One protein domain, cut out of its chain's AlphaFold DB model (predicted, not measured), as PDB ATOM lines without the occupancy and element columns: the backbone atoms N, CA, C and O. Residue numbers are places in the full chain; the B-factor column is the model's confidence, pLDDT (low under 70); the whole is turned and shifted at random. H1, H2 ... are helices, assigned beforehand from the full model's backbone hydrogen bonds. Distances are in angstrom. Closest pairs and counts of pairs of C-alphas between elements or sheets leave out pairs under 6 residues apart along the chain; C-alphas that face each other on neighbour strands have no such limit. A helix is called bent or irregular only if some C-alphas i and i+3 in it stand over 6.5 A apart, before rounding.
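This is residues 10 to 160 and 298 to 314 of the 319 residues of an uncharacterized protein of Flavihumibacter sp. CACIAM 22H1 (UniProt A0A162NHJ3). A small middle of two short crossed helices, H6 and H7, has an arm on either side: on one side the long helix H2 with H8 alongside its first half, on the other H3, leading to a helical hairpin of H4 and H5 at the far end. H1 lies at the tip of the H2 arm, and H9 packs on H7 while H10 points away from the rest. The printed part has 168 residues with ten named helices, H1 to H10 in order along the chain, and no named strand; its class is all helix. It is only just extended, close to loose, with a radius of gyration of the C-alphas of 23.3 A, and its outline is flat, 80 by 47 by 25 A.

H1, residues 10 to 14, begins with C-alpha 10 at (99.355, 147.814, 179.221). H2 is residues 18 to 43, 38.3 A long, and ends with C-alpha 43 at (133.725, 168.889, 189.883). H3 is residues 51 to 65, 21.0 A, H4 residues 72 to 86, 20.9 A, and H5 residues 91 to 104, 20.1 A. H5 is irregular, with C-alphas 100 and 103 7.5 A apart. H6, residues 111 to 120, and H7, residues 129 to 138, are shorter. H8 is residues 140 to 157, 25.4 A. After the cut come H9, residues 302 to 305, and H10, residues 308 to 314, ending with C-alpha 314 at (156.965, 167.265, 198.187).

H7 is the hub, touching H2, H3, H6 and H9. H6 and H7 touch at a steep tilt of 55 degrees, opposite ways; their closest C-alphas, of Ala 119 and Gln 132, are 4.7 A apart. H3 touches H7 at a steep tilt of 68 degrees, only just short of about perpendicular, with the C-alphas of Ile 59 and Thr 131 closest, 7.4 A. H2 touches H7 with residues 41 to 42 alone, closest at the C-alphas of Ile 41 and Ala 133, 5.7 A. Residues 20 to 28 of H2 touch residues 151 to 157 of H8 at a shallow tilt of 19 degrees, opposite ways, closest at the C-alphas of Glu 27 and Ser 154, 6.2 A. H7 and H8 meet only through their link. H4 and H5 form a hairpin, closest at the C-alphas of Leu 83 and Ala 94, 5.0 A. H9 touches H7 at the C-alphas of Pro 302 and Ser 137, 4.9 A. H1 is close to H2 but not clearly touching, with the C-alphas of Lys 12 and Trp 18 5.6 A apart, and H10 touches no helix. Every O i to N i+4 pair is within hydrogen-bond range in H1, H3, H4, H6, H7 and H8; it is 19 of 22 in H2, 8 of 10 in H5 and 1 of 3 in H10, where 1 of 4 O i to N i+3 pairs is in range, and H9 is too short for such a pair.

The two C-alphas farthest apart, of Phe 14 and Gly 89, are 80.0 A apart. Residues 161 to 297 are not printed, and C-alphas 160 and 298 are 30.5 A apart across the cut. Of the links that are printed whole, none is long. The mean pLDDT of the printed part is 74.0; 68 residues are under 70, among them 44 to 71, 101 to 115 and 301 to 314.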
ATOM      1  N   LEU A  10     100.097 149.044 178.953       94.38
ATOM      2  CA  LEU A  10      99.355 147.814 179.221       94.38
ATOM      3  C   LEU A  10      99.498 147.402 180.682       94.38
ATOM      4  O   LEU A  10      98.482 147.142 181.326       94.38
ATOM      5  N   LEU A  11     100.708 147.441 181.242       94.62
ATOM      6  CA  LEU A  11     100.913 147.175 182.666       94.62
ATOM      7  C   LEU A  11     100.124 148.159 183.531       94.62
ATOM      8  O   LEU A  11      99.404 147.730 184.429       94.62
ATOM      9  N   LYS A  12     100.144 149.456 183.209       94.94
ATOM     10  CA  LYS A  12      99.346 150.468 183.925       94.94
ATOM     11  C   LYS A  12      97.843 150.174 183.915       94.94
ATOM     12  O   LYS A  12      97.139 150.543 184.848       94.94
ATOM     13  N   LYS A  13      97.337 149.551 182.850       95.38
ATOM     14  CA  LYS A  13      95.905 149.284 182.679       95.38
ATOM     15  C   LYS A  13      95.461 147.946 183.264       95.38
ATOM     16  O   LYS A  13      94.335 147.852 183.747       95.38
ATOM     17  N   PHE A  14      96.294 146.918 183.149       95.69
ATOM     18  CA  PHE A  14      95.907 145.535 183.428       95.69
ATOM     19  C   PHE A  14      96.597 144.940 184.653       95.69
ATOM     20  O   PHE A  14      96.178 143.868 185.087       95.69
ATOM     21  N   SER A  15      97.616 145.599 185.221       95.38
ATOM     22  CA  SER A  15      98.231 145.129 186.463       95.38
ATOM     23  C   SER A  15      97.526 145.666 187.705       95.38
ATOM     24  O   SER A  15      97.155 146.837 187.774       95.38
ATOM     25  N   THR A  16      97.341 144.803 188.703       95.56
ATOM     26  CA  THR A  16      96.731 145.169 189.996       95.56
ATOM     27  C   THR A  16      97.725 145.864 190.916       95.56
ATOM     28  O   THR A  16      97.333 146.680 191.746       95.56
ATOM     29  N   ASN A  17      99.016 145.572 190.753       94.81
ATOM     30  CA  ASN A  17     100.106 146.098 191.565       94.81
ATOM     31  C   ASN A  17     100.935 147.185 190.852       94.81
ATOM     32  O   ASN A  17     102.081 147.428 191.235       94.81
ATOM     33  N   TRP A  18     100.356 147.865 189.852       94.38
ATOM     34  CA  TRP A  18     101.026 148.924 189.086       94.38
ATOM     35  C   TRP A  18     101.677 149.986 189.975       94.38
ATOM     36  O   TRP A  18     102.837 150.329 189.765       94.38
ATOM     37  N   ASP A  19     100.964 150.477 190.991       92.94
ATOM     38  CA  ASP A  19     101.450 151.561 191.855       92.94
ATOM     39  C   ASP A  19     102.751 151.190 192.580       92.94
ATOM     40  O   ASP A  19     103.631 152.033 192.773       92.94
ATOM     41  N   HIS A  20     102.907 149.912 192.941       93.56
ATOM     42  CA  HIS A  20     104.134 149.406 193.545       93.56
ATOM     43  C   HIS A  20     105.277 149.347 192.530       93.56
ATOM     44  O   HIS A  20     106.375 149.803 192.834       93.56
ATOM     45  N   LEU A  21     105.018 148.852 191.316       93.75
ATOM     46  CA  LEU A  21     106.011 148.787 190.238       93.75
ATOM     47  C   LEU A  21     106.499 150.191 189.848       93.75
ATOM     48  O   LEU A  21     107.692 150.486 189.838       93.75
ATOM     49  N   ASP A  22     105.558 151.098 189.613       92.69
ATOM     50  CA  ASP A  22     105.806 152.499 189.281       92.69
ATOM     51  C   ASP A  22     106.587 153.229 190.390       92.69
ATOM     52  O   ASP A  22     107.464 154.053 190.116       92.69
ATOM     53  N   LYS A  23     106.331 152.896 191.661       93.19
ATOM     54  CA  LYS A  23     107.136 153.386 192.783       93.19
ATOM     55  C   LYS A  23     108.560 152.821 192.761       93.19
ATOM     56  O   LYS A  23     109.494 153.618 192.835       93.19
ATOM     57  N   SER A  24     108.746 151.510 192.620       93.38
ATOM     58  CA  SER A  24     110.076 150.882 192.648       93.38
ATOM     59  C   SER A  24     110.999 151.412 191.550       93.38
ATOM     60  O   SER A  24     112.138 151.783 191.816       93.38
ATOM     61  N   ILE A  25     110.505 151.536 190.314       91.69
ATOM     62  CA  ILE A  25     111.329 152.055 189.214       91.69
ATOM     63  C   ILE A  25     111.710 153.530 189.410       91.69
ATOM     64  O   ILE A  25     112.792 153.955 189.002       91.69
ATOM     65  N   ARG A  26     110.854 154.332 190.059       91.12
ATOM     66  CA  ARG A  26     111.210 155.703 190.449       91.12
ATOM     67  C   ARG A  26     112.302 155.728 191.507       91.12
ATOM     68  O   ARG A  26     113.179 156.579 191.409       91.12
ATOM     69  N   GLU A  27     112.237 154.833 192.488       92.69
ATOM     70  CA  GLU A  27     113.264 154.712 193.525       92.69
ATOM     71  C   GLU A  27     114.626 154.376 192.906       92.69
ATOM     72  O   GLU A  27     115.601 155.053 193.212       92.69
ATOM     73  N   PHE A  28     114.693 153.452 191.941       93.00
ATOM     74  CA  PHE A  28     115.949 153.154 191.235       93.00
ATOM     75  C   PHE A  28     116.482 154.342 190.421       93.00
ATOM     76  O   PHE A  28     117.682 154.613 190.403       93.00
ATOM     77  N   LYS A  29     115.601 155.140 189.809       92.12
ATOM     78  CA  LYS A  29     116.012 156.348 189.066       92.12
ATOM     79  C   LYS A  29     116.628 157.435 189.950       92.12
ATOM     80  O   LYS A  29     117.306 158.320 189.424       92.12
ATOM     81  N   ILE A  30     116.419 157.395 191.269       91.50
ATOM     82  CA  ILE A  30     117.027 158.357 192.199       91.50
ATOM     83  C   ILE A  30     118.555 158.242 192.180       91.50
ATOM     84  O   ILE A  30     119.218 159.275 192.266       91.50
ATOM     85  N   HIS A  31     119.122 157.046 191.971       92.69
ATOM     86  CA  HIS A  31     120.578 156.860 191.936       92.69
ATOM     87  C   HIS A  31     121.246 157.745 190.874       92.69
ATOM     88  O   HIS A  31     122.204 158.445 191.180       92.69
ATOM     89  N   ALA A  32     120.690 157.814 189.660       90.19
ATOM     90  CA  ALA A  32     121.219 158.668 188.593       90.19
ATOM     91  C   ALA A  32     121.125 160.171 188.925       90.19
ATOM     92  O   ALA A  32     122.007 160.953 188.572       90.19
ATOM     93  N   ILE A  33     120.057 160.590 189.614       90.00
ATOM     94  CA  ILE A  33     119.866 161.986 190.035       90.00
ATOM     95  C   ILE A  33     120.919 162.362 191.083       90.00
ATOM     96  O   ILE A  33     121.562 163.406 190.971       90.00
ATOM     97  N   LEU A  34     121.110 161.498 192.082       90.06
ATOM     98  CA  LEU A  34     122.110 161.685 193.130       90.06
ATOM     99  C   LEU A  34     123.535 161.627 192.570       90.06
ATOM    100  O   LEU A  34     124.377 162.419 192.978       90.06
ATOM    101  N   GLU A  35     123.803 160.763 191.594       90.44
ATOM    102  CA  GLU A  35     125.102 160.696 190.920       90.44
ATOM    103  C   GLU A  35     125.461 162.037 190.270       90.44
ATOM    104  O   GLU A  35     126.552 162.559 190.496       90.44
ATOM    105  N   VAL A  36     124.536 162.642 189.516       89.56
ATOM    106  CA  VAL A  36     124.734 163.981 188.934       89.56
ATOM    107  C   VAL A  36     124.924 165.033 190.027       89.56
ATOM    108  O   VAL A  36     125.806 165.885 189.913       89.56
ATOM    109  N   TYR A  37     124.131 164.968 191.099       88.12
ATOM    110  CA  TYR A  37     124.226 165.889 192.228       88.12
ATOM    111  C   TYR A  37     125.622 165.880 192.869       88.12
ATOM    112  O   TYR A  37     126.271 166.924 192.954       88.12
ATOM    113  N   PHE A  38     126.126 164.704 193.248       87.25
ATOM    114  CA  PHE A  38     127.438 164.570 193.878       87.25
ATOM    115  C   PHE A  38     128.587 164.836 192.900       87.25
ATOM    116  O   PHE A  38     129.549 165.503 193.277       87.25
ATOM    117  N   LYS A  39     128.472 164.435 191.624       87.25
ATOM    118  CA  LYS A  39     129.451 164.808 190.586       87.25
ATOM    119  C   LYS A  39     129.592 166.318 190.454       87.25
ATOM    120  O   LYS A  39     130.713 166.811 190.363       87.25
ATOM    121  N   ASN A  40     128.480 167.052 190.483       84.00
ATOM    122  CA  ASN A  40     128.522 168.509 190.425       84.00
ATOM    123  C   ASN A  40     129.284 169.077 191.625       84.00
ATOM    124  O   ASN A  40     130.193 169.873 191.417       84.00
ATOM    125  N   ILE A  41     128.997 168.621 192.849       79.00
ATOM    126  CA  ILE A  41     129.705 169.071 194.064       79.00
ATOM    127  C   ILE A  41     131.221 168.834 193.955       79.00
ATOM    128  O   ILE A  41     132.004 169.725 194.282       79.00
ATOM    129  N   LEU A  42     131.636 167.673 193.444       74.88
ATOM    130  CA  LEU A  42     133.049 167.293 193.321       74.88
ATOM    131  C   LEU A  42     133.770 167.978 192.156       74.88
ATOM    132  O   LEU A  42     134.948 168.292 192.256       74.88
ATOM    133  N   SER A  43     133.090 168.249 191.044       71.44
ATOM    134  CA  SER A  43     133.725 168.889 189.883       71.44
ATOM    135  C   SER A  43     134.284 170.283 190.195       71.44
ATOM    136  O   SER A  43     135.283 170.691 189.609       71.44
ATOM    137  N   TYR A  44     133.691 170.986 191.163       59.78
ATOM    138  CA  TYR A  44     134.164 172.296 191.595       59.78
ATOM    139  C   TYR A  44     135.350 172.220 192.560       59.78
ATOM    140  O   TYR A  44     136.043 173.219 192.688       59.78
ATOM    141  N   SER A  45     135.625 171.078 193.210       54.47
ATOM    142  CA  SER A  45     136.684 170.955 194.228       54.47
ATOM    143  C   SER A  45     138.110 170.823 193.678       54.47
ATOM    144  O   SER A  45     139.075 171.028 194.414       54.47
ATOM    145  N   ALA A  46     138.267 170.525 192.385       52.56
ATOM    146  CA  ALA A  46     139.560 170.221 191.771       52.56
ATOM    147  C   ALA A  46     140.519 171.429 191.621       52.56
ATOM    148  O   ALA A  46     141.716 171.225 191.411       52.56
ATOM    149  N   ASP A  47     140.040 172.669 191.773       48.91
ATOM    150  CA  ASP A  47     140.813 173.898 191.498       48.91
ATOM    151  C   ASP A  47     141.543 174.505 192.717       48.91
ATOM    152  O   ASP A  47     142.184 175.559 192.630       48.91
ATOM    153  N   PHE A  48     141.498 173.865 193.886       52.56
ATOM    154  CA  PHE A  48     141.826 174.556 195.134       52.56
ATOM    155  C   PHE A  48     143.206 174.208 195.705       52.56
ATOM    156  O   PHE A  48     143.362 173.328 196.543       52.56
ATOM    157  N   SER A  49     144.236 174.954 195.281       49.75
ATOM    158  CA  SER A  49     145.584 174.905 195.888       49.75
ATOM    159  C   SER A  49     145.893 176.061 196.855       49.75
ATOM    160  O   SER A  49     146.927 176.031 197.516       49.75
ATOM    161  N   LYS A  50     145.014 177.073 196.984       46.34
ATOM    162  CA  LYS A  50     145.246 178.239 197.870       46.34
ATOM    163  C   LYS A  50     144.038 178.745 198.672       46.34
ATOM    164  O   LYS A  50     144.243 179.270 199.761       46.34
ATOM    165  N   SER A  51     142.801 178.581 198.197       50.97
ATOM    166  CA  SER A  51     141.584 179.056 198.895       50.97
ATOM    167  C   SER A  51     141.145 178.171 200.067       50.97
ATOM    168  O   SER A  51     140.435 178.644 200.948       50.97
ATOM    169  N   VAL A  52     141.603 176.914 200.107       52.97
ATOM    170  CA  VAL A  52     141.227 175.920 201.130       52.97
ATOM    171  C   VAL A  52     141.584 176.383 202.539       52.97
ATOM    172  O   VAL A  52     140.802 176.184 203.456       52.97
ATOM    173  N   LYS A  53     142.742 177.025 202.726       52.09
ATOM    174  CA  LYS A  53     143.232 177.380 204.065       52.09
ATOM    175  C   LYS A  53     142.427 178.518 204.703       52.09
ATOM    176  O   LYS A  53     142.034 178.410 205.852       52.09
ATOM    177  N   VAL A  54     142.136 179.565 203.927       54.12
ATOM    178  CA  VAL A  54     141.358 180.730 204.388       54.12
ATOM    179  C   VAL A  54     139.905 180.345 204.678       54.12
ATOM    180  O   VAL A  54     139.322 180.818 205.642       54.12
ATOM    181  N   GLN A  55     139.333 179.445 203.877       53.66
ATOM    182  CA  GLN A  55     137.941 179.026 204.053       53.66
ATOM    183  C   GLN A  55     137.777 177.913 205.091       53.66
ATOM    184  O   GLN A  55     136.733 177.829 205.726       53.66
ATOM    185  N   LEU A  56     138.804 177.084 205.316       57.69
ATOM    186  CA  LEU A  56     138.844 176.190 206.472       57.69
ATOM    187  C   LEU A  56     138.866 176.997 207.774       57.69
ATOM    188  O   LEU A  56     138.155 176.627 208.698       57.69
ATOM    189  N   ASP A  57     139.609 178.108 207.827       54.78
ATOM    190  CA  ASP A  57     139.608 179.017 208.981       54.78
ATOM    191  C   ASP A  57     138.236 179.688 209.184       54.78
ATOM    192  O   ASP A  57     137.786 179.788 210.320       54.78
ATOM    193  N   GLU A  58     137.517 180.075 208.120       58.22
ATOM    194  CA  GLU A  58     136.122 180.554 208.227       58.22
ATOM    195  C   GLU A  58     135.165 179.466 208.730       58.22
ATOM    196  O   GLU A  58     134.293 179.743 209.550       58.22
ATOM    197  N   ILE A  59     135.328 178.218 208.278       56.78
ATOM    198  CA  ILE A  59     134.501 177.087 208.719       56.78
ATOM    199  C   ILE A  59     134.815 176.721 210.171       56.78
ATOM    200  O   ILE A  59     133.894 176.505 210.949       56.78
ATOM    201  N   LEU A  60     136.089 176.694 210.566       56.62
ATOM    202  CA  LEU A  60     136.504 176.528 211.960       56.62
ATOM    203  C   LEU A  60     136.023 177.696 212.821       56.62
ATOM    204  O   LEU A  60     135.592 177.468 213.941       56.62
ATOM    205  N   SER A  61     136.027 178.922 212.293       54.59
ATOM    206  CA  SER A  61     135.477 180.089 212.979       54.59
ATOM    207  C   SER A  61     133.971 179.947 213.177       54.59
ATOM    208  O   SER A  61     133.531 180.114 214.305       54.59
ATOM    209  N   LEU A  62     133.201 179.537 212.161       55.88
ATOM    210  CA  LEU A  62     131.763 179.219 212.255       55.88
ATOM    211  C   LEU A  62     131.460 178.056 213.213       55.88
ATOM    212  O   LEU A  62     130.418 178.047 213.868       55.88
ATOM    213  N   LEU A  63     132.353 177.066 213.285       53.69
ATOM    214  CA  LEU A  63     132.241 175.909 214.175       53.69
ATOM    215  C   LEU A  63     132.660 176.200 215.614       53.69
ATOM    216  O   LEU A  63     132.180 175.538 216.520       53.69
ATOM    217  N   VAL A  64     133.554 177.154 215.838       51.12
ATOM    218  CA  VAL A  64     133.946 177.590 217.182       51.12
ATOM    219  C   VAL A  64     132.944 178.611 217.713       51.12
ATOM    220  O   VAL A  64     132.488 178.490 218.846       51.12
ATOM    221  N   THR A  65     132.517 179.564 216.880       52.91
ATOM    222  CA  THR A  65     131.613 180.642 217.311       52.91
ATOM    223  C   THR A  65     130.228 180.158 217.726       52.91
ATOM    224  O   THR A  65     129.678 180.689 218.682       52.91
ATOM    225  N   ASN A  66     129.690 179.121 217.078       53.72
ATOM    226  CA  ASN A  66     128.321 178.656 217.333       53.72
ATOM    227  C   ASN A  66     128.200 177.497 218.345       53.72
ATOM    228  O   ASN A  66     127.082 177.059 218.615       53.72
ATOM    229  N   PHE A  67     129.309 176.961 218.877       51.97
ATOM    230  CA  PHE A  67     129.292 175.732 219.694       51.97
ATOM    231  C   PHE A  67     129.810 175.876 221.129       51.97
ATOM    232  O   PHE A  67     129.582 174.952 221.913       51.97
ATOM    233  N   ASP A  68     130.460 176.984 221.501       57.44
ATOM    234  CA  ASP A  68     131.012 177.149 222.852       57.44
ATOM    235  C   ASP A  68     130.235 178.180 223.698       57.44
ATOM    236  O   ASP A  68     130.417 179.395 223.581       57.44
ATOM    237  N   ASP A  69     129.369 177.674 224.590       59.28
ATOM    238  CA  ASP A  69     128.624 178.474 225.575       59.28
ATOM    239  C   ASP A  69     129.579 179.243 226.528       59.28
ATOM    240  O   ASP A  69     129.183 180.258 227.111       59.28
ATOM    241  N   GLU A  70     130.835 178.792 226.693       61.06
ATOM    242  CA  GLU A  70     131.847 179.454 227.530       61.06
ATOM    243  C   GLU A  70     132.515 180.651 226.824       61.06
ATOM    244  O   GLU A  70     132.946 181.594 227.496       61.06
ATOM    245  N   GLU A  71     132.554 180.673 225.485       65.94
ATOM    246  CA  GLU A  71     133.117 181.784 224.700       65.94
ATOM    247  C   GLU A  71     132.109 182.897 224.393       65.94
ATOM    248  O   GLU A  71     132.514 184.034 224.125       65.94
ATOM    249  N   LEU A  72     130.806 182.616 224.476       70.31
ATOM    250  CA  LEU A  72     129.728 183.577 224.218       70.31
ATOM    251  C   LEU A  72     129.934 184.947 224.912       70.31
ATOM    252  O   LEU A  72     129.803 185.981 224.246       70.31
ATOM    253  N   PRO A  73     130.327 185.019 226.205       75.19
ATOM    254  CA  PRO A  73     130.567 186.298 226.875       75.19
ATOM    255  C   PRO A  73     131.777 187.052 226.306       75.19
ATOM    256  O   PRO A  73     131.800 188.284 226.318       75.19
ATOM    257  N   LEU A  74     132.791 186.330 225.819       76.88
ATOM    258  CA  LEU A  74     134.003 186.904 225.228       76.88
ATOM    259  C   LEU A  74     133.734 187.412 223.808       76.88
ATOM    260  O   LEU A  74     134.197 188.493 223.450       76.88
ATOM    261  N   GLN A  75     132.933 186.697 223.020       70.56
ATOM    262  CA  GLN A  75     132.542 187.126 221.676       70.56
ATOM    263  C   GLN A  75     131.635 188.357 221.704       70.56
ATOM    264  O   GLN A  75     131.859 189.294 220.938       70.56
ATOM    265  N   GLN A  76     130.690 188.424 222.649       77.56
ATOM    266  CA  GLN A  76     129.901 189.636 222.894       77.56
ATOM    267  C   GLN A  76     130.799 190.836 223.232       77.56
ATOM    268  O   GLN A  76     130.560 191.941 222.749       77.56
ATOM    269  N   GLN A  77     131.874 190.628 224.004       81.31
ATOM    270  CA  GLN A  77     132.849 191.684 224.308       81.31
ATOM    271  C   GLN A  77     133.684 192.097 223.089       81.31
ATOM    272  O   GLN A  77     133.924 193.290 222.898       81.31
ATOM    273  N   ILE A  78     134.125 191.150 222.256       79.06
ATOM    274  CA  ILE A  78     134.865 191.448 221.019       79.06
ATOM    275  C   ILE A  78     133.979 192.246 220.058       79.06
ATOM    276  O   ILE A  78     134.382 193.323 219.619       79.06
ATOM    277  N   ARG A  79     132.748 191.783 219.808       80.62
ATOM    278  CA  ARG A  79     131.776 192.463 218.943       80.62
ATOM    279  C   ARG A  79     131.431 193.860 219.456       80.62
ATOM    280  O   ARG A  79     131.402 194.805 218.673       80.62
ATOM    281  N   LEU A  80     131.242 194.018 220.767       85.31
ATOM    282  CA  LEU A  80     131.044 195.330 221.384       85.31
ATOM    283  C   LEU A  80     132.222 196.268 221.097       85.31
ATOM    284  O   LEU A  80     132.015 197.421 220.729       85.31
ATOM    285  N   ASN A  81     133.458 195.784 221.234       85.94
ATOM    286  CA  ASN A  81     134.649 196.589 220.966       85.94
ATOM    287  C   ASN A  81     134.766 196.978 219.483       85.94
ATOM    288  O   ASN A  81     135.137 198.112 219.187       85.94
ATOM    289  N   GLU A  82     134.415 196.086 218.555       80.31
ATOM    290  CA  GLU A  82     134.343 196.402 217.123       80.31
ATOM    291  C   GLU A  82     133.289 197.470 216.820       80.31
ATOM    292  O   GLU A  82     133.575 198.425 216.099       80.31
ATOM    293  N   LEU A  83     132.094 197.351 217.404       80.88
ATOM    294  CA  LEU A  83     131.018 198.332 217.253       80.88
ATOM    295  C   LEU A  83     131.408 199.692 217.844       80.88
ATOM    296  O   LEU A  83     131.140 200.723 217.235       80.88
ATOM    297  N   ILE A  84     132.115 199.717 218.977       86.94
ATOM    298  CA  ILE A  84     132.667 200.954 219.553       86.94
ATOM    299  C   ILE A  84     133.654 201.615 218.583       86.94
ATOM    300  O   ILE A  84     133.651 202.836 218.461       86.94
ATOM    301  N   ILE A  85     134.485 200.839 217.880       86.69
ATOM    302  CA  ILE A  85     135.407 201.371 216.866       86.69
ATOM    303  C   ILE A  85     134.630 201.906 215.654       86.69
ATOM    304  O   ILE A  85     134.950 202.983 215.156       86.69
ATOM    305  N   GLN A  86     133.610 201.182 215.187       83.25
ATOM    306  CA  GLN A  86     132.795 201.573 214.029       83.25
ATOM    307  C   GLN A  86     131.932 202.814 214.289       83.25
ATOM    308  O   GLN A  86     131.684 203.585 213.366       83.25
ATOM    309  N   MET A  87     131.500 203.018 215.534       83.38
ATOM    310  CA  MET A  87     130.670 204.149 215.960       83.38
ATOM    311  C   MET A  87     131.508 205.318 216.508       83.38
ATOM    312  O   MET A  87     131.028 206.084 217.340       83.38
ATOM    313  N   ASP A  88     132.778 205.437 216.092       87.19
ATOM    314  CA  ASP A  88     133.714 206.502 216.498       87.19
ATOM    315  C   ASP A  88     133.812 206.707 218.028       87.19
ATOM    316  O   ASP A  88     134.016 207.811 218.538       87.19
ATOM    317  N   GLY A  89     133.682 205.623 218.794       81.62
ATOM    318  CA  GLY A  89     133.754 205.630 220.253       81.62
ATOM    319  C   GLY A  89     132.418 205.830 220.977       81.62
ATOM    320  O   GLY A  89     132.423 205.879 222.212       81.62
ATOM    321  N   ASP A  90     131.286 205.917 220.271       90.50
ATOM    322  CA  ASP A  90     129.958 205.985 220.891       90.50
ATOM    323  C   ASP A  90     129.543 204.625 221.475       90.50
ATOM    324  O   ASP A  90     129.004 203.740 220.806       90.50
ATOM    325  N   LYS A  91     129.799 204.472 222.777       87.25
ATOM    326  CA  LYS A  91     129.508 203.246 223.526       87.25
ATOM    327  C   LYS A  91     128.018 202.969 223.692       87.25
ATOM    328  O   LYS A  91     127.658 201.808 223.842       87.25
ATOM    329  N   TYR A  92     127.171 203.999 223.704       86.19
ATOM    330  CA  TYR A  92     125.733 203.809 223.893       86.19
ATOM    331  C   TYR A  92     125.105 203.271 222.614       86.19
ATOM    332  O   TYR A  92     124.411 202.261 222.650       86.19
ATOM    333  N   ALA A  93     125.445 203.874 221.475       81.69
ATOM    334  CA  ALA A  93     124.962 203.406 220.184       81.69
ATOM    335  C   ALA A  93     125.506 202.007 219.829       81.69
ATOM    336  O   ALA A  93     124.780 201.189 219.266       81.69
ATOM    337  N   ALA A  94     126.756 201.701 220.202       85.69
ATOM    338  CA  ALA A  94     127.334 200.366 220.042       85.69
ATOM    339  C   ALA A  94     126.631 199.300 220.905       85.69
ATOM    340  O   ALA A  94     126.412 198.183 220.439       85.69
ATOM    341  N   GLN A  95     126.258 199.641 222.144       85.69
ATOM    342  CA  GLN A  95     125.549 198.726 223.040       85.69
ATOM    343  C   GLN A  95     124.114 198.458 222.567       85.69
ATOM    344  O   GLN A  95     123.707 197.301 222.534       85.69
ATOM    345  N   ASP A  96     123.385 199.490 222.129       84.00
ATOM    346  CA  ASP A  96     122.025 199.342 221.588       84.00
ATOM    347  C   ASP A  96     122.004 198.448 220.337       84.00
ATOM    348  O   ASP A  96     121.089 197.641 220.152       84.00
ATOM    349  N   LEU A  97     123.031 198.557 219.484       79.69
ATOM    350  CA  LEU A  97     123.162 197.711 218.299       79.69
ATOM    351  C   LEU A  97     123.498 196.259 218.672       79.69
ATOM    352  O   LEU A  97     122.915 195.335 218.111       79.69
ATOM    353  N   LEU A  98     124.387 196.050 219.650       80.56
ATOM    354  CA  LEU A  98     124.714 194.716 220.158       80.56
ATOM    355  C   LEU A  98     123.491 194.038 220.794       80.56
ATOM    356  O   LEU A  98     123.256 192.853 220.574       80.56
ATOM    357  N   ASP A  99     122.693 194.786 221.558       80.81
ATOM    358  CA  ASP A  99     121.465 194.280 222.172       80.81
ATOM    359  C   ASP A  99     120.400 193.937 221.119       80.81
ATOM    360  O   ASP A  99     119.643 192.979 221.300       80.81
ATOM    361  N   ALA A 100     120.384 194.653 219.990       76.69
ATOM    362  CA  ALA A 100     119.580 194.294 218.828       76.69
ATOM    363  C   ALA A 100     120.109 193.040 218.106       76.69
ATOM    364  O   ALA A 100     119.303 192.274 217.599       76.69
ATOM    365  N   GLU A 101     121.421 192.787 218.084       64.44
ATOM    366  CA  GLU A 101     122.040 191.591 217.479       64.44
ATOM    367  C   GLU A 101     122.025 190.356 218.408       64.44
ATOM    368  O   GLU A 101     122.332 189.247 217.976       64.44
ATOM    369  N   LYS A 102     121.641 190.514 219.681       65.81
ATOM    370  CA  LYS A 102     121.805 189.504 220.741       65.81
ATOM    371  C   LYS A 102     121.186 188.136 220.437       65.81
ATOM    372  O   LYS A 102     121.760 187.119 220.803       65.81
ATOM    373  N   TYR A 103     120.053 188.108 219.736       56.00
ATOM    374  CA  TYR A 103     119.362 186.866 219.369       56.00
ATOM    375  C   TYR A 103     120.123 186.026 218.330       56.00
ATOM    376  O   TYR A 103     119.861 184.833 218.214       56.00
ATOM    377  N   ILE A 104     121.053 186.632 217.583       56.06
ATOM    378  CA  ILE A 104     121.884 185.951 216.578       56.06
ATOM    379  C   ILE A 104     122.897 185.027 217.269       56.06
ATOM    380  O   ILE A 104     123.238 183.977 216.741       56.06
ATOM    381  N   PHE A 105     123.331 185.392 218.478       54.00
ATOM    382  CA  PHE A 105     124.289 184.627 219.276       54.00
ATOM    383  C   PHE A 105     123.649 183.480 220.082       54.00
ATOM    384  O   PHE A 105     124.365 182.618 220.581       54.00
ATOM    385  N   ASP A 106     122.316 183.454 220.207       52.75
ATOM    386  CA  ASP A 106     121.570 182.413 220.935       52.75
ATOM    387  C   ASP A 106     121.145 181.232 220.029       52.75
ATOM    388  O   ASP A 106     120.615 180.225 220.515       52.75
ATOM    389  N   GLU A 107     121.344 181.327 218.707       50.91
ATOM    390  CA  GLU A 107     120.931 180.288 217.761       50.91
ATOM    391  C   GLU A 107     121.904 179.098 217.785       50.91
ATOM    392  O   GLU A 107     122.908 179.047 217.079       50.91
ATOM    393  N   LYS A 108     121.581 178.097 218.611       51.69
ATOM    394  CA  LYS A 108     122.285 176.809 218.629       51.69
ATOM    395  C   LYS A 108     121.995 176.048 217.339       51.69
ATOM    396  O   LYS A 108     120.925 175.457 217.193       51.69
ATOM    397  N   VAL A 109     122.952 176.018 216.420       55.16
ATOM    398  CA  VAL A 109     122.866 175.160 215.235       55.16
ATOM    399  C   VAL A 109     123.558 173.838 215.553       55.16
ATOM    400  O   VAL A 109     124.753 173.814 215.809       55.16
ATOM    401  N   ASP A 110     122.823 172.722 215.545       62.97
ATOM    402  CA  ASP A 110     123.419 171.381 215.637       62.97
ATOM    403  C   ASP A 110     124.427 171.191 214.485       62.97
ATOM    404  O   ASP A 110     124.116 171.478 213.326       62.97
ATOM    405  N   PHE A 111     125.637 170.702 214.779       60.28
ATOM    406  CA  PHE A 111     126.710 170.505 213.797       60.28
ATOM    407  C   PHE A 111     126.250 169.643 212.629       60.28
ATOM    408  O   PHE A 111     126.538 169.950 211.472       60.28
ATOM    409  N   LEU A 112     125.465 168.606 212.916       65.50
ATOM    410  CA  LEU A 112     124.922 167.731 211.886       65.50
ATOM    411  C   LEU A 112     123.881 168.453 211.025       65.50
ATOM    412  O   LEU A 112     123.812 168.225 209.819       65.50
ATOM    413  N   GLN A 113     123.109 169.363 211.615       66.06
ATOM    414  CA  GLN A 113     122.151 170.192 210.888       66.06
ATOM    415  C   GLN A 113     122.860 171.240 210.020       66.06
ATOM    416  O   GLN A 113     122.449 171.452 208.880       66.06
ATOM    417  N   LEU A 114     123.957 171.833 210.502       68.69
ATOM    418  CA  LEU A 114     124.786 172.763 209.732       68.69
ATOM    419  C   LEU A 114     125.460 172.060 208.550       68.69
ATOM    420  O   LEU A 114     125.387 172.551 207.425       68.69
ATOM    421  N   LEU A 115     126.044 170.880 208.777       67.69
ATOM    422  CA  LEU A 115     126.621 170.053 207.717       67.69
ATOM    423  C   LEU A 115     125.565 169.615 206.702       67.69
ATOM    424  O   LEU A 115     125.804 169.705 205.502       67.69
ATOM    425  N   SER A 116     124.390 169.181 207.163       72.69
ATOM    426  CA  SER A 116     123.293 168.766 206.286       72.69
ATOM    427  C   SER A 116     122.773 169.932 205.441       72.69
ATOM    428  O   SER A 116     122.622 169.803 204.226       72.69
ATOM    429  N   ASN A 117     122.587 171.108 206.045       68.94
ATOM    430  CA  ASN A 117     122.173 172.312 205.328       68.94
ATOM    431  C   ASN A 117     123.247 172.777 204.337       68.94
ATOM    432  O   ASN A 117     122.917 173.045 203.188       68.94
ATOM    433  N   ALA A 118     124.524 172.782 204.719       70.81
ATOM    434  CA  ALA A 118     125.616 173.115 203.807       70.81
ATOM    435  C   ALA A 118     125.753 172.100 202.658       70.81
ATOM    436  O   ALA A 118     126.043 172.486 201.526       70.81
ATOM    437  N   ALA A 119     125.522 170.810 202.926       69.81
ATOM    438  CA  ALA A 119     125.628 169.734 201.947       69.81
ATOM    439  C   ALA A 119     124.455 169.714 200.958       69.81
ATOM    440  O   ALA A 119     124.688 169.534 199.762       69.81
ATOM    441  N   PHE A 120     123.217 169.891 201.433       76.81
ATOM    442  CA  PHE A 120     121.987 169.694 200.652       76.81
ATOM    443  C   PHE A 120     121.239 170.985 200.290       76.81
ATOM    444  O   PHE A 120     120.498 170.991 199.311       76.81
ATOM    445  N   ASN A 121     121.449 172.079 201.026       72.38
ATOM    446  CA  ASN A 121     120.765 173.366 200.846       72.38
ATOM    447  C   ASN A 121     121.743 174.565 200.906       72.38
ATOM    448  O   ASN A 121     121.520 175.500 201.681       72.38
ATOM    449  N   PRO A 122     122.815 174.577 200.089       63.44
ATOM    450  CA  PRO A 122     123.915 175.535 200.228       63.44
ATOM    451  C   PRO A 122     123.482 177.003 200.091       63.44
ATOM    452  O   PRO A 122     124.007 177.866 200.787       63.44
ATOM    453  N   ASP A 123     122.493 177.286 199.236       59.97
ATOM    454  CA  ASP A 123     122.001 178.649 198.999       59.97
ATOM    455  C   ASP A 123     121.231 179.205 200.211       59.97
ATOM    456  O   ASP A 123     121.259 180.407 200.464       59.97
ATOM    457  N   LEU A 124     120.570 178.331 200.983       56.97
ATOM    458  CA  LEU A 124     119.839 178.709 202.198       56.97
ATOM    459  C   LEU A 124     120.774 178.885 203.397       56.97
ATOM    460  O   LEU A 124     120.474 179.673 204.287       56.97
ATOM    461  N   SER A 125     121.899 178.171 203.421       54.31
ATOM    462  CA  SER A 125     122.885 178.237 204.502       54.31
ATOM    463  C   SER A 125     124.025 179.225 204.239       54.31
ATOM    464  O   SER A 125     124.972 179.271 205.017       54.31
ATOM    465  N   GLY A 126     124.002 179.949 203.113       56.38
ATOM    466  CA  GLY A 126     125.120 180.796 202.678       56.38
ATOM    467  C   GLY A 126     126.422 180.019 202.440       56.38
ATOM    468  O   GLY A 126     127.501 180.608 202.422       56.38
ATOM    469  N   ALA A 127     126.343 178.693 202.276       61.28
ATOM    470  CA  ALA A 127     127.517 177.846 202.151       61.28
ATOM    471  C   ALA A 127     128.126 178.003 200.758       61.28
ATOM    472  O   ALA A 127     127.462 177.844 199.729       61.28
ATOM    473  N   THR A 128     129.431 178.267 200.715       68.31
ATOM    474  CA  THR A 128     130.167 178.246 199.451       68.31
ATOM    475  C   THR A 128     130.181 176.826 198.875       68.31
ATOM    476  O   THR A 128     130.016 175.839 199.594       68.31
ATOM    477  N   LYS A 129     130.452 176.684 197.571       69.94
ATOM    478  CA  LYS A 129     130.627 175.357 196.947       69.94
ATOM    479  C   LYS A 129     131.735 174.528 197.609       69.94
ATOM    480  O   LYS A 129     131.657 173.305 197.623       69.94
ATOM    481  N   ILE A 130     132.731 175.192 198.194       69.38
ATOM    482  CA  ILE A 130     133.828 174.560 198.931       69.38
ATOM    483  C   ILE A 130     133.331 174.045 200.282       69.38
ATOM    484  O   ILE A 130     133.562 172.885 200.611       69.38
ATOM    485  N   THR A 131     132.585 174.867 201.023       70.12
ATOM    486  CA  THR A 131     131.936 174.471 202.282       70.12
ATOM    487  C   THR A 131     130.978 173.299 202.064       70.12
ATOM    488  O   THR A 131     130.986 172.350 202.841       70.12
ATOM    489  N   GLN A 132     130.209 173.322 200.972       74.62
ATOM    490  CA  GLN A 132     129.335 172.222 200.567       74.62
ATOM    491  C   GLN A 132     130.126 170.931 200.308       74.62
ATOM    492  O   GLN A 132     129.760 169.872 200.815       74.62
ATOM    493  N   ALA A 133     131.222 171.001 199.548       76.19
ATOM    494  CA  ALA A 133     132.043 169.834 199.239       76.19
ATOM    495  C   ALA A 133     132.755 169.269 200.483       76.19
ATOM    496  O   ALA A 133     132.770 168.053 200.682       76.19
ATOM    497  N   LEU A 134     133.253 170.137 201.372       75.00
ATOM    498  CA  LEU A 134     133.815 169.729 202.659       75.00
ATOM    499  C   LEU A 134     132.748 169.063 203.539       75.00
ATOM    500  O   LEU A 134     132.996 167.984 204.076       75.00
ATOM    501  N   ALA A 135     131.553 169.649 203.644       75.94
ATOM    502  CA  ALA A 135     130.457 169.088 204.431       75.94
ATOM    503  C   ALA A 135     130.038 167.700 203.929       75.94
ATOM    504  O   ALA A 135     129.838 166.790 204.736       75.94
ATOM    505  N   VAL A 136     129.984 167.504 202.606       81.44
ATOM    506  CA  VAL A 136     129.760 166.188 201.988       81.44
ATOM    507  C   VAL A 136     130.898 165.221 202.309       81.44
ATOM    508  O   VAL A 136     130.624 164.072 202.638       81.44
ATOM    509  N   SER A 137     132.158 165.665 202.268       80.62
ATOM    510  CA  SER A 137     133.303 164.797 202.574       80.62
ATOM    511  C   SER A 137     133.330 164.334 204.035       80.62
ATOM    512  O   SER A 137     133.566 163.159 204.297       80.62
ATOM    513  N   ILE A 138     133.016 165.223 204.985       80.50
ATOM    514  CA  ILE A 138     132.874 164.884 206.407       80.50
ATOM    515  C   ILE A 138     131.686 163.940 206.597       80.50
ATOM    516  O   ILE A 138     131.770 162.981 207.360       80.50
ATOM    517  N   SER A 139     130.595 164.187 205.870       83.00
ATOM    518  CA  SER A 139     129.363 163.410 206.003       83.00
ATOM    519  C   SER A 139     129.380 162.078 205.246       83.00
ATOM    520  O   SER A 139     128.400 161.332 205.285       83.00
ATOM    521  N   GLN A 140     130.473 161.773 204.546       87.19
ATOM    522  CA  GLN A 140     130.565 160.668 203.600       87.19
ATOM    523  C   GLN A 140     130.152 159.306 204.189       87.19
ATOM    524  O   GLN A 140     129.350 158.632 203.536       87.19
ATOM    525  N   PRO A 141     130.582 158.901 205.406       87.25
ATOM    526  CA  PRO A 141     130.207 157.598 205.953       87.25
ATOM    527  C   PRO A 141     128.693 157.454 206.140       87.25
ATOM    528  O   PRO A 141     128.121 156.434 205.762       87.25
ATOM    529  N   TRP A 142     128.030 158.501 206.644       86.31
ATOM    530  CA  TRP A 142     126.576 158.506 206.838       86.31
ATOM    531  C   TRP A 142     125.816 158.586 205.513       86.31
ATOM    532  O   TRP A 142     124.761 157.972 205.380       86.31
ATOM    533  N   ILE A 143     126.346 159.302 204.515       89.06
ATOM    534  CA  ILE A 143     125.744 159.354 203.174       89.06
ATOM    535  C   ILE A 143     125.805 157.973 202.508       89.06
ATOM    536  O   ILE A 143     124.814 157.543 201.920       89.06
ATOM    537  N   VAL A 144     126.931 157.260 202.622       91.88
ATOM    538  CA  VAL A 144     127.066 155.890 202.101       91.88
ATOM    539  C   VAL A 144     126.135 154.932 202.838       91.88
ATOM    540  O   VAL A 144     125.445 154.151 202.192       91.88
ATOM    541  N   GLU A 145     126.060 155.007 204.168       91.06
ATOM    542  CA  GLU A 145     125.146 154.170 204.951       91.06
ATOM    543  C   GLU A 145     123.678 154.422 204.576       91.06
ATOM    544  O   GLU A 145     122.927 153.478 204.325       91.06
ATOM    545  N   ALA A 146     123.273 155.690 204.462       90.69
ATOM    546  CA  ALA A 146     121.928 156.063 204.039       90.69
ATOM    547  C   ALA A 146     121.627 155.596 202.606       90.69
ATOM    548  O   ALA A 146     120.527 155.111 202.335       90.69
ATOM    549  N   HIS A 147     122.601 155.700 201.698       94.31
ATOM    550  CA  HIS A 147     122.498 155.177 200.340       94.31
ATOM    551  C   HIS A 147     122.319 153.653 200.330       94.31
ATOM    552  O   HIS A 147     121.427 153.146 199.647       94.31
ATOM    553  N   ASP A 148     123.130 152.921 201.090       94.62
ATOM    554  CA  ASP A 148     123.082 151.459 201.153       94.62
ATOM    555  C   ASP A 148     121.749 150.990 201.769       94.62
ATOM    556  O   ASP A 148     121.102 150.085 201.235       94.62
ATOM    557  N   ALA A 149     121.267 151.663 202.820       95.19
ATOM    558  CA  ALA A 149     119.957 151.407 203.420       95.19
ATOM    559  C   ALA A 149     118.798 151.706 202.453       95.19
ATOM    560  O   ALA A 149     117.876 150.897 202.319       95.19
ATOM    561  N   PHE A 150     118.850 152.841 201.747       94.19
ATOM    562  CA  PHE A 150     117.856 153.198 200.733       94.19
ATOM    563  C   PHE A 150     117.819 152.165 199.599       94.19
ATOM    564  O   PHE A 150     116.738 151.705 199.235       94.19
ATOM    565  N   THR A 151     118.988 151.752 199.100       95.38
ATOM    566  CA  THR A 151     119.139 150.749 198.034       95.38
ATOM    567  C   THR A 151     118.629 149.376 198.474       95.38
ATOM    568  O   THR A 151     117.920 148.696 197.738       95.38
ATOM    569  N   ALA A 152     118.943 148.949 199.698       95.38
ATOM    570  CA  ALA A 152     118.426 147.696 200.236       95.38
ATOM    571  C   ALA A 152     116.894 147.733 200.360       95.38
ATOM    572  O   ALA A 152     116.211 146.777 199.989       95.38
ATOM    573  N   ASN A 153     116.344 148.848 200.845       94.44
ATOM    574  CA  ASN A 153     114.904 149.022 200.979       94.44
ATOM    575  C   ASN A 153     114.190 149.054 199.616       94.44
ATOM    576  O   ASN A 153     113.167 148.390 199.463       94.44
ATOM    577  N   SER A 154     114.719 149.765 198.615       92.81
ATOM    578  CA  SER A 154     114.128 149.811 197.269       92.81
ATOM    579  C   SER A 154     114.140 148.435 196.593       92.81
ATOM    580  O   SER A 154     113.120 148.002 196.054       92.81
ATOM    581  N   ARG A 155     115.247 147.686 196.711       94.50
ATOM    582  CA  ARG A 155     115.362 146.300 196.223       94.50
ATOM    583  C   ARG A 155     114.375 145.354 196.912       94.50
ATOM    584  O   ARG A 155     113.736 144.553 196.236       94.50
ATOM    585  N   ASN A 156     114.205 145.470 198.231       92.94
ATOM    586  CA  ASN A 156     113.248 144.657 198.994       92.94
ATOM    587  C   ASN A 156     111.785 144.978 198.660       92.94
ATOM    588  O   ASN A 156     110.929 144.098 198.735       92.94
ATOM    589  N   ASN A 157     111.494 146.227 198.293       91.06
ATOM    590  CA  ASN A 157     110.144 146.668 197.949       91.06
ATOM    591  C   ASN A 157     109.757 146.373 196.494       91.06
ATOM    592  O   ASN A 157     108.586 146.541 196.150       91.06
ATOM    593  N   LEU A 158     110.695 145.945 195.640       92.69
ATOM    594  CA  LEU A 158     110.403 145.572 194.258       92.69
ATOM    595  C   LEU A 158     109.509 144.320 194.229       92.69
ATOM    596  O   LEU A 158     109.951 143.247 194.651       92.69
ATOM    597  N   PRO A 159     108.280 144.395 193.681       93.19
ATOM    598  CA  PRO A 159     107.409 143.232 193.598       93.19
ATOM    599  C   PRO A 159     108.066 142.093 192.820       93.19
ATOM    600  O   PRO A 159     108.564 142.279 191.700       93.19
ATOM    601  N   SER A 160     108.037 140.891 193.399       91.19
ATOM    602  CA  SER A 160     108.594 139.695 192.770       91.19
ATOM    603  C   SER A 160     107.809 139.314 191.519       91.19
ATOM    604  O   SER A 160     108.411 138.954 190.522       91.19
ATOM    605  N   MET A 298     132.356 156.783 197.682       85.81
ATOM    606  CA  MET A 298     133.574 156.251 198.310       85.81
ATOM    607  C   MET A 298     134.859 156.945 197.850       85.81
ATOM    608  O   MET A 298     135.857 156.911 198.571       85.81
ATOM    609  N   GLU A 299     134.845 157.577 196.679       81.00
ATOM    610  CA  GLU A 299     135.962 158.388 196.193       81.00
ATOM    611  C   GLU A 299     136.072 159.733 196.922       81.00
ATOM    612  O   GLU A 299     137.151 160.317 196.940       81.00
ATOM    613  N   ILE A 300     135.001 160.203 197.573       76.06
ATOM    614  CA  ILE A 300     135.008 161.463 198.324       76.06
ATOM    615  C   ILE A 300     135.812 161.286 199.611       76.06
ATOM    616  O   ILE A 300     135.307 160.740 200.595       76.06
ATOM    617  N   ARG A 301     137.056 161.775 199.640       66.88
ATOM    618  CA  ARG A 301     137.874 161.754 200.856       66.88
ATOM    619  C   ARG A 301     137.946 163.136 201.496       66.88
ATOM    620  O   ARG A 301     138.216 164.110 200.799       66.88
ATOM    621  N   PRO A 302     137.833 163.236 202.833       59.56
ATOM    622  CA  PRO A 302     138.139 164.477 203.554       59.56
ATOM    623  C   PRO A 302     139.556 165.000 203.254       59.56
ATOM    624  O   PRO A 302     139.808 166.202 203.244       59.56
ATOM    625  N   GLU A 303     140.483 164.082 202.969       56.19
ATOM    626  CA  GLU A 303     141.889 164.344 202.645       56.19
ATOM    627  C   GLU A 303     142.071 165.199 201.384       56.19
ATOM    628  O   GLU A 303     143.014 165.997 201.333       56.19
ATOM    629  N   ASP A 304     141.158 165.081 200.411       56.34
ATOM    630  CA  ASP A 304     141.164 165.859 199.163       56.34
ATOM    631  C   ASP A 304     140.888 167.349 199.416       56.34
ATOM    632  O   ASP A 304     141.274 168.206 198.621       56.34
ATOM    633  N   PHE A 305     140.283 167.659 200.564       56.81
ATOM    634  CA  PHE A 305     139.962 169.009 201.022       56.81
ATOM    635  C   PHE A 305     140.927 169.516 202.099       56.81
ATOM    636  O   PHE A 305     140.757 170.619 202.611       56.81
ATOM    637  N   SER A 306     141.967 168.745 202.432       48.56
ATOM    638  CA  SER A 306     143.027 169.168 203.346       48.56
ATOM    639  C   SER A 306     144.252 169.632 202.551       48.56
ATOM    640  O   SER A 306     144.846 168.883 201.775       48.56
ATOM    641  N   SER A 307     144.699 170.871 202.762       46.22
ATOM    642  CA  SER A 307     145.929 171.392 202.138       46.22
ATOM    643  C   SER A 307     147.209 170.691 202.624       46.22
ATOM    644  O   SER A 307     148.294 170.978 202.129       46.22
ATOM    645  N   VAL A 308     147.111 169.781 203.598       45.31
ATOM    646  CA  VAL A 308     148.262 169.111 204.219       45.31
ATOM    647  C   VAL A 308     148.861 168.047 203.289       45.31
ATOM    648  O   VAL A 308     150.076 167.868 203.263       45.31
ATOM    649  N   SER A 309     148.064 167.379 202.451       39.81
ATOM    650  CA  SER A 309     148.545 166.202 201.706       39.81
ATOM    651  C   SER A 309     149.459 166.522 200.511       39.81
ATOM    652  O   SER A 309     150.313 165.703 200.162       39.81
ATOM    653  N   LYS A 310     149.337 167.707 199.891       42.38
ATOM    654  CA  LYS A 310     150.182 168.101 198.744       42.38
ATOM    655  C   LYS A 310     151.552 168.644 199.164       42.38
ATOM    656  O   LYS A 310     152.537 168.344 198.492       42.38
ATOM    657  N   ASP A 311     151.644 169.345 200.293       41.12
ATOM    658  CA  ASP A 311     152.922 169.895 200.766       41.12
ATOM    659  C   ASP A 311     153.795 168.836 201.457       41.12
ATOM    660  O   ASP A 311     155.006 168.795 201.236       41.12
ATOM    661  N   THR A 312     153.214 167.892 202.206       40.03
ATOM    662  CA  THR A 312     154.005 166.832 202.860       40.03
ATOM    663  C   THR A 312     154.606 165.838 201.857       40.03
ATOM    664  O   THR A 312     155.699 165.319 202.082       40.03
ATOM    665  N   LYS A 313     153.955 165.615 200.706       37.59
ATOM    666  CA  LYS A 313     154.471 164.723 199.652       37.59
ATOM    667  C   LYS A 313     155.706 165.288 198.940       37.59
ATOM    668  O   LYS A 313     156.587 164.515 198.577       37.59
ATOM    669  N   ASN A 314     155.799 166.610 198.791       42.31
ATOM    670  CA  ASN A 314     156.965 167.265 198.187       42.31
ATOM    671  C   ASN A 314     158.153 167.375 199.157       42.31
ATOM    672  O   ASN A 314     159.300 167.336 198.723       42.31
TER     673      ASN A 314